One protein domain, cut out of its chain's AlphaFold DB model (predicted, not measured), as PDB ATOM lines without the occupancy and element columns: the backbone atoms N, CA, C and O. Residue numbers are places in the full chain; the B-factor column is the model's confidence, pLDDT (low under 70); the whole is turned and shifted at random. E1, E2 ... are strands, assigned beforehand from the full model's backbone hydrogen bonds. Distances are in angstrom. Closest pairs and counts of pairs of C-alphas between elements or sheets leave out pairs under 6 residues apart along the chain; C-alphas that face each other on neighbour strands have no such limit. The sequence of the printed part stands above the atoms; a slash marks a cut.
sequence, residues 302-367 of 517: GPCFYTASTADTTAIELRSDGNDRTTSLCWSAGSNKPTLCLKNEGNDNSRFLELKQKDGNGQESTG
ATOM      1  N   GLY A 302      79.669 118.680 139.409       74.50
ATOM      2  CA  GLY A 302      79.539 117.271 139.749       74.50
ATOM      3  C   GLY A 302      80.163 116.957 141.116       74.50
ATOM      4  O   GLY A 302      80.353 117.857 141.938       74.50
ATOM      5  N   PRO A 303      80.482 115.682 141.390       80.75
ATOM      6  CA  PRO A 303      81.032 115.276 142.676       80.75
ATOM      7  C   PRO A 303      82.427 115.864 142.914       80.75
ATOM      8  O   PRO A 303      83.208 116.064 141.978       80.75
ATOM      9  N   CYS A 304      82.742 116.088 144.186       82.75
ATOM     10  CA  CYS A 304      84.004 116.650 144.640       82.75
ATOM     11  C   CYS A 304      84.682 115.737 145.668       82.75
ATOM     12  O   CYS A 304      84.035 115.213 146.579       82.75
ATOM     13  N   PHE A 305      85.999 115.589 145.542       84.31
ATOM     14  CA  PHE A 305      86.856 115.026 146.578       84.31
ATOM     15  C   PHE A 305      87.379 116.123 147.491       84.31
ATOM     16  O   PHE A 305      87.851 117.155 147.015       84.31
ATOM     17  N   TYR A 306      87.344 115.846 148.789       82.06
ATOM     18  CA  TYR A 306      87.866 116.691 149.851       82.06
ATOM     19  C   TYR A 306      88.889 115.914 150.672       82.06
ATOM     20  O   TYR A 306      88.735 114.710 150.892       82.06
ATOM     21  N   THR A 307      89.914 116.599 151.177       73.62
ATOM     22  CA  THR A 307      90.764 116.022 152.223       73.62
ATOM     23  C   THR A 307      90.139 116.291 153.585       73.62
ATOM     24  O   THR A 307      90.081 117.444 154.009       73.62
ATOM     25  N   ALA A 308      89.718 115.244 154.286       65.56
ATOM     26  CA  ALA A 308      89.342 115.330 155.688       65.56
ATOM     27  C   ALA A 308      90.529 114.882 156.539       65.56
ATOM     28  O   ALA A 308      90.934 113.718 156.511       65.56
ATOM     29  N   SER A 309      91.124 115.816 157.278       57.38
ATOM     30  CA  SER A 309      92.078 115.465 158.326       57.38
ATOM     31  C   SER A 309      91.318 115.295 159.636       57.38
ATOM     32  O   SER A 309      90.897 116.281 160.243       57.38
ATOM     33  N   THR A 310      91.153 114.056 160.083       55.69
ATOM     34  CA  THR A 310      90.917 113.787 161.506       55.69
ATOM     35  C   THR A 310      92.268 113.563 162.187       55.69
ATOM     36  O   THR A 310      93.274 113.351 161.510       55.69
ATOM     37  N   ALA A 311      92.310 113.636 163.522       48.94
ATOM     38  CA  ALA A 311      93.550 113.517 164.300       48.94
ATOM     39  C   ALA A 311      94.367 112.243 163.988       48.94
ATOM     40  O   ALA A 311      95.585 112.266 164.136       48.94
ATOM     41  N   ASP A 312      93.713 111.184 163.490       49.03
ATOM     42  CA  ASP A 312      94.319 109.865 163.281       49.03
ATOM     43  C   ASP A 312      94.299 109.372 161.820       49.03
ATOM     44  O   ASP A 312      94.906 108.343 161.519       49.03
ATOM     45  N   THR A 313      93.632 110.068 160.884       53.25
ATOM     46  CA  THR A 313      93.578 109.643 159.470       53.25
ATOM     47  C   THR A 313      93.469 110.814 158.494       53.25
ATOM     48  O   THR A 313      92.700 111.752 158.702       53.25
ATOM     49  N   THR A 314      94.185 110.720 157.369       59.94
ATOM     50  CA  THR A 314      93.876 111.485 156.156       59.94
ATOM     51  C   THR A 314      92.835 110.706 155.361       59.94
ATOM     52  O   THR A 314      93.175 109.749 154.663       59.94
ATOM     53  N   ALA A 315      91.564 111.072 155.497       66.75
ATOM     54  CA  ALA A 315      90.491 110.489 154.706       66.75
ATOM     55  C   ALA A 315      90.233 111.342 153.456       66.75
ATOM     56  O   ALA A 315      90.343 112.569 153.484       66.75
ATOM     57  N   ILE A 316      89.888 110.681 152.352       72.50
ATOM     58  CA  ILE A 316      89.332 111.349 151.177       72.50
ATOM     59  C   ILE A 316      87.815 111.233 151.288       72.50
ATOM     60  O   ILE A 316      87.270 110.130 151.261       72.50
ATOM     61  N   GLU A 317      87.141 112.367 151.420       76.88
ATOM     62  CA  GLU A 317      85.685 112.429 151.451       76.88
ATOM     63  C   GLU A 317      85.154 112.738 150.056       76.88
ATOM     64  O   GLU A 317      85.542 113.724 149.430       76.88
ATOM     65  N   LEU A 318      84.238 111.901 149.575       77.69
ATOM     66  CA  LEU A 318      83.456 112.183 148.380       77.69
ATOM     67  C   LEU A 318      82.175 112.897 148.814       77.69
ATOM     68  O   LEU A 318      81.423 112.373 149.639       77.69
ATOM     69  N   ARG A 319      81.923 114.089 148.272       73.75
ATOM     70  CA  ARG A 319      80.702 114.863 148.535       73.75
ATOM     71  C   ARG A 319      80.131 115.379 147.220       73.75
ATOM     72  O   ARG A 319      80.874 115.734 146.309       73.75
ATOM     73  N   SER A 320      78.808 115.418 147.129       67.81
ATOM     74  CA  SER A 320      78.120 116.241 146.137       67.81
ATOM     75  C   SER A 320      77.903 117.620 146.760       67.81
ATOM     76  O   SER A 320      77.503 117.698 147.920       67.81
ATOM     77  N   ASP A 321      78.179 118.698 146.026       54.25
ATOM     78  CA  ASP A 321      77.835 120.059 146.471       54.25
ATOM     79  C   ASP A 321      76.316 120.341 146.314       54.25
ATOM     80  O   ASP A 321      75.834 121.405 146.700       54.25
ATOM     81  N   GLY A 322      75.542 119.377 145.786       54.66
ATOM     82  CA  GLY A 322      74.076 119.358 145.821       54.66
ATOM     83  C   GLY A 322      73.518 118.630 147.053       54.66
ATOM     84  O   GLY A 322      74.202 117.833 147.685       54.66
ATOM     85  N   ASN A 323      72.241 118.863 147.377       50.00
ATOM     86  CA  ASN A 323      71.540 118.243 148.516       50.00
ATOM     87  C   ASN A 323      71.437 116.700 148.459       50.00
ATOM     88  O   ASN A 323      70.926 116.089 149.403       50.00
ATOM     89  N   ASP A 324      71.912 116.064 147.387       53.94
ATOM     90  CA  ASP A 324      71.918 114.614 147.252       53.94
ATOM     91  C   ASP A 324      73.021 113.998 148.119       53.94
ATOM     92  O   ASP A 324      74.221 114.106 147.861       53.94
ATOM     93  N   ARG A 325      72.575 113.337 149.192       57.44
ATOM     94  CA  ARG A 325      73.417 112.664 150.194       57.44
ATOM     95  C   ARG A 325      74.058 111.368 149.690       57.44
ATOM     96  O   ARG A 325      74.872 110.786 150.406       57.44
ATOM     97  N   THR A 326      73.691 110.912 148.495       64.94
ATOM     98  CA  THR A 326      74.208 109.683 147.902       64.94
ATOM     99  C   THR A 326      75.419 110.011 147.039       64.94
ATOM    100  O   THR A 326      75.379 110.807 146.103       64.94
ATOM    101  N   THR A 327      76.548 109.409 147.388       75.62
ATOM    102  CA  THR A 327      77.790 109.517 146.623       75.62
ATOM    103  C   THR A 327      78.162 108.140 146.111       75.62
ATOM    104  O   THR A 327      77.876 107.127 146.753       75.62
ATOM    105  N   SER A 328      78.740 108.087 144.912       81.62
ATOM    106  CA  SER A 328      79.046 106.819 144.261       81.62
ATOM    107  C   SER A 328      80.419 106.830 143.610       81.62
ATOM    108  O   SER A 328      80.837 107.825 143.019       81.62
ATOM    109  N   LEU A 329      81.113 105.705 143.743       87.62
ATOM    110  CA  LEU A 329      82.363 105.407 143.056       87.62
ATOM    111  C   LEU A 329      82.081 104.342 142.009       87.62
ATOM    112  O   LEU A 329      81.579 103.274 142.353       87.62
ATOM    113  N   CYS A 330      82.381 104.635 140.747       87.06
ATOM    114  CA  CYS A 330      82.013 103.772 139.633       87.06
ATOM    115  C   CYS A 330      83.227 103.309 138.820       87.06
ATOM    116  O   CYS A 330      84.131 104.090 138.533       87.06
ATOM    117  N   TRP A 331      83.193 102.052 138.383       90.44
ATOM    118  CA  TRP A 331      84.128 101.431 137.452       90.44
ATOM    119  C   TRP A 331      83.390 101.083 136.161       90.44
ATOM    120  O   TRP A 331      82.358 100.411 136.188       90.44
ATOM    121  N   SER A 332      83.924 101.527 135.025       87.38
ATOM    122  CA  SER A 332      83.348 101.277 133.703       87.38
ATOM    123  C   SER A 332      84.415 100.750 132.750       87.38
ATOM    124  O   SER A 332      85.523 101.279 132.705       87.38
ATOM    125  N   ALA A 333      84.068  99.727 131.966       83.50
ATOM    126  CA  ALA A 333      84.927  99.186 130.910       83.50
ATOM    127  C   ALA A 333      84.790  99.939 129.569       83.50
ATOM    128  O   ALA A 333      85.310  99.484 128.551       83.50
ATOM    129  N   GLY A 334      84.067 101.065 129.548       79.06
ATOM    130  CA  GLY A 334      83.854 101.898 128.364       79.06
ATOM    131  C   GLY A 334      82.379 102.057 127.987       79.06
ATOM    132  O   GLY A 334      81.472 101.600 128.684       79.06
ATOM    133  N   SER A 335      82.133 102.723 126.857       75.06
ATOM    134  CA  SER A 335      80.783 102.996 126.351       75.06
ATOM    135  C   SER A 335      79.996 101.707 126.094       75.06
ATOM    136  O   SER A 335      80.530 100.758 125.517       75.06
ATOM    137  N   ASN A 336      78.716 101.690 126.475       72.31
ATOM    138  CA  ASN A 336      77.790 100.556 126.316       72.31
ATOM    139  C   ASN A 336      78.215  99.264 127.043       72.31
ATOM    140  O   ASN A 336      77.703  98.184 126.744       72.31
ATOM    141  N   LYS A 337      79.153  99.349 127.993       80.50
ATOM    142  CA  LYS A 337      79.508  98.250 128.895       80.50
ATOM    143  C   LYS A 337      78.885  98.472 130.270       80.50
ATOM    144  O   LYS A 337      78.662  99.622 130.658       80.50
ATOM    145  N   PRO A 338      78.602  97.389 131.012       79.56
ATOM    146  CA  PRO A 338      78.068  97.526 132.348       79.56
ATOM    147  C   PRO A 338      79.030  98.324 133.231       79.56
ATOM    148  O   PRO A 338      80.244  98.123 133.194       79.56
ATOM    149  N   THR A 339      78.472  99.248 134.004       88.06
ATOM    150  CA  THR A 339      79.208 100.080 134.957       88.06
ATOM    151  C   THR A 339      78.872  99.612 136.365       88.06
ATOM    152  O   THR A 339      77.701  99.504 136.716       88.06
ATOM    153  N   LEU A 340      79.887  99.313 137.168       91.06
ATOM    154  CA  LEU A 340      79.730  98.916 138.566       91.06
ATOM    155  C   LEU A 340      79.908 100.147 139.441       91.06
ATOM    156  O   LEU A 340      80.935 100.800 139.344       91.06
ATOM    157  N   CYS A 341      78.939 100.465 140.288       89.19
ATOM    158  CA  CYS A 341      78.968 101.616 141.178       89.19
ATOM    159  C   CYS A 341      78.784 101.172 142.627       89.19
ATOM    160  O   CYS A 341      77.763 100.580 142.972       89.19
ATOM    161  N   LEU A 342      79.755 101.497 143.476       90.19
ATOM    162  CA  LEU A 342      79.640 101.396 144.923       90.19
ATOM    163  C   LEU A 342      78.992 102.681 145.439       90.19
ATOM    164  O   LEU A 342      79.606 103.749 145.397       90.19
ATOM    165  N   LYS A 343      77.737 102.581 145.872       86.38
ATOM    166  CA  LYS A 343      76.934 103.700 146.365       86.38
ATOM    167  C   LYS A 343      76.932 103.706 147.889       86.38
ATOM    168  O   LYS A 343      76.781 102.660 148.516       86.38
ATOM    169  N   ASN A 344      77.091 104.888 148.474       81.81
ATOM    170  CA  ASN A 344      76.816 105.115 149.887       81.81
ATOM    171  C   ASN A 344      75.333 105.459 150.040       81.81
ATOM    172  O   ASN A 344      74.908 106.539 149.625       81.81
ATOM    173  N   GLU A 345      74.571 104.525 150.595       77.38
ATOM    174  CA  GLU A 345      73.118 104.595 150.731       77.38
ATOM    175  C   GLU A 345      72.709 104.542 152.208       77.38
ATOM    176  O   GLU A 345      73.471 104.133 153.089       77.38
ATOM    177  N   GLY A 346      71.472 104.958 152.480       69.56
ATOM    178  CA  GLY A 346      70.876 104.930 153.812       69.56
ATOM    179  C   GLY A 346      70.758 106.300 154.482       69.56
ATOM    180  O   GLY A 346      71.039 107.347 153.900       69.56
ATOM    181  N   ASN A 347      70.273 106.293 155.723       68.25
ATOM    182  CA  ASN A 347      70.088 107.494 156.539       68.25
ATOM    183  C   ASN A 347      71.187 107.607 157.610       68.25
ATOM    184  O   ASN A 347      72.056 106.742 157.722       68.25
ATOM    185  N   ASP A 348      71.142 108.666 158.418       65.25
ATOM    186  CA  ASP A 348      72.176 108.950 159.422       65.25
ATOM    187  C   ASP A 348      72.319 107.848 160.501       65.25
ATOM    188  O   ASP A 348      73.366 107.761 161.136       65.25
ATOM    189  N   ASN A 349      71.336 106.946 160.642       66.38
ATOM    190  CA  ASN A 349      71.354 105.833 161.600       66.38
ATOM    191  C   ASN A 349      71.696 104.468 160.973       66.38
ATOM    192  O   ASN A 349      71.927 103.505 161.702       66.38
ATOM    193  N   SER A 350      71.705 104.353 159.642       68.62
ATOM    194  CA  SER A 350      71.941 103.083 158.945       68.62
ATOM    195  C   SER A 350      72.552 103.316 157.564       68.62
ATOM    196  O   SER A 350      71.903 103.091 156.540       68.62
ATOM    197  N   ARG A 351      73.800 103.792 157.531       73.88
ATOM    198  CA  ARG A 351      74.564 103.876 156.282       73.88
ATOM    199  C   ARG A 351      75.107 102.510 155.895       73.88
ATOM    200  O   ARG A 351      75.671 101.807 156.732       73.88
ATOM    201  N   PHE A 352      74.966 102.155 154.627       82.00
ATOM    202  CA  PHE A 352      75.536 100.941 154.061       82.00
ATOM    203  C   PHE A 352      76.082 101.209 152.661       82.00
ATOM    204  O   PHE A 352      75.700 102.161 151.980       82.00
ATOM    205  N   LEU A 353      77.015 100.357 152.246       86.00
ATOM    206  CA  LEU A 353      77.558 100.384 150.898       86.00
ATOM    207  C   LEU A 353      76.803  99.370 150.046       86.00
ATOM    208  O   LEU A 353      76.773  98.184 150.374       86.00
ATOM    209  N   GLU A 354      76.212  99.835 148.952       88.06
ATOM    210  CA  GLU A 354      75.524  98.985 147.987       88.06
ATOM    211  C   GLU A 354      76.296  98.972 146.669       88.06
ATOM    212  O   GLU A 354      76.560 100.018 146.072       88.06
ATOM    213  N   LEU A 355      76.669  97.780 146.200       90.06
ATOM    214  CA  LEU A 355      77.277  97.611 144.886       90.06
ATOM    215  C   LEU A 355      76.174  97.371 143.852       90.06
ATOM    216  O   LEU A 355      75.548  96.311 143.841       90.06
ATOM    217  N   LYS A 356      75.959  98.341 142.963       88.75
ATOM    218  CA  LYS A 356      75.016  98.232 141.845       88.75
ATOM    219  C   LYS A 356      75.749  98.104 140.522       88.75
ATOM    220  O   LYS A 356      76.770  98.747 140.302       88.75
ATOM    221  N   GLN A 357      75.207  97.301 139.625       87.88
ATOM    222  CA  GLN A 357      75.615  97.220 138.234       87.88
ATOM    223  C   GLN A 357      74.570  97.927 137.382       87.88
ATOM    224  O   GLN A 357      73.384  97.654 137.513       87.88
ATOM    225  N   LYS A 358      75.007  98.816 136.498       85.19
ATOM    226  CA  LYS A 358      74.164  99.458 135.494       85.19
ATOM    227  C   LYS A 358      74.486  98.864 134.131       85.19
ATOM    228  O   LYS A 358      75.650  98.896 133.743       85.19
ATOM    229  N   ASP A 359      73.510  98.296 133.433       80.25
ATOM    230  CA  ASP A 359      73.711  97.724 132.097       80.25
ATOM    231  C   ASP A 359      73.859  98.807 131.004       80.25
ATOM    232  O   ASP A 359      73.753 100.008 131.267       80.25
ATOM    233  N   GLY A 360      74.122  98.390 129.760       72.00
ATOM    234  CA  GLY A 360      74.265  99.309 128.620       72.00
ATOM    235  C   GLY A 360      72.993 100.094 128.269       72.00
ATOM    236  O   GLY A 360      73.086 101.111 127.589       72.00
ATOM    237  N   ASN A 361      71.831  99.662 128.769       75.81
ATOM    238  CA  ASN A 361      70.534 100.320 128.604       75.81
ATOM    239  C   ASN A 361      70.174 101.204 129.811       75.81
ATOM    240  O   ASN A 361      69.129 101.852 129.831       75.81
ATOM    241  N   GLY A 362      71.040 101.242 130.823       74.44
ATOM    242  CA  GLY A 362      70.874 102.032 132.025       74.44
ATOM    243  C   GLY A 362      70.030 101.391 133.127       74.44
ATOM    244  O   GLY A 362      69.741 102.089 134.100       74.44
ATOM    245  N   GLN A 363      69.661 100.112 133.021       83.00
ATOM    246  CA  GLN A 363      68.968  99.394 134.092       83.00
ATOM    247  C   GLN A 363      69.935  98.998 135.208       83.00
ATOM    248  O   GLN A 363      71.054  98.559 134.940       83.00
ATOM    249  N   GLU A 364      69.501  99.157 136.461       84.81
ATOM    250  CA  GLU A 364      70.294  98.812 137.644       84.81
ATOM    251  C   GLU A 364      69.936  97.417 138.178       84.81
ATOM    252  O   GLU A 364      68.765  97.084 138.352       84.81
ATOM    253  N   SER A 365      70.956  96.627 138.505       88.50
ATOM    254  CA  SER A 365      70.862  95.348 139.212       88.50
ATOM    255  C   SER A 365      71.904  95.280 140.332       88.50
ATOM    256  O   SER A 365      72.826  96.095 140.390       88.50
ATOM    257  N   THR A 366      71.802  94.300 141.228       88.25
ATOM    258  CA  THR A 366      72.851  94.043 142.227       88.25
ATOM    259  C   THR A 366      74.148  93.627 141.528       88.25
ATOM    260  O   THR A 366      74.141  92.747 140.667       88.25
ATOM    261  N   GLY A 367      75.258  94.279 141.872       86.38
ATOM    262  CA  GLY A 367      76.589  93.918 141.389       86.38
ATOM    263  C   GLY A 367      77.202  92.786 142.212       86.38
ATOM    264  O   GLY A 367      76.852  92.582 143.372       86.38
TER     265      GLY A 367
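AT A GLANCE: This is residues 302 to 367 of the 517 residues of the protein "Type II secretion system protein" of Vibrio cholerae (UniProt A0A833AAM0). A twisted four-stranded meander, E3-E4-E5-E6, each strand antiparallel to the one before, forms one wing; a separate two-stranded hairpin, E1 and E2, forms the other, meeting it near Thr 327. The 66 printed residues include six named strands, E1 to E6 in chain order, and no named helix: all strand. The whole is loose, radius of gyration of the C-alphas 14.0 A, spanning 43 by 26 by 23 A.

HOW THE PARTS SIT: E4, residues 339 to 347, forms antiparallel hairpins with E3, residues 327 to 332, where N 331 and O 340 are 2.8 A apart, and E5, residues 350 to 358, where N 341 and O 356 are 2.8 A apart. E5 and E6, residues 364 to 366, form a hairpin at 117 degrees, N 357 to O 365 2.8 A. E1, residues 302 to 310, and E2, residues 313 to 320, form an antiparallel hairpin, N 306 to O 317 2.9 A. The closest C-alphas of E2 and E3, Arg 319 and Thr 327, are 6.4 A apart.

IN THESE COORDINATES: E1, 24.8 A long, begins at C-alpha 302 (79.539, 117.271, 139.749). E2 measures 21.5 A, E3 16.3 A, E4 24.6 A and E5 23.8 A; E6, 7.1 A, ends at C-alpha 366 (72.851, 94.043, 142.227).

THE WHOLE: The farthest C-alphas, Ala 311 and Asn 361, are 44.5 A apart. The printed part has no cut and no long link. pLDDT is under 70 at residues 308 to 315, 320 to 326 and 346 to 350.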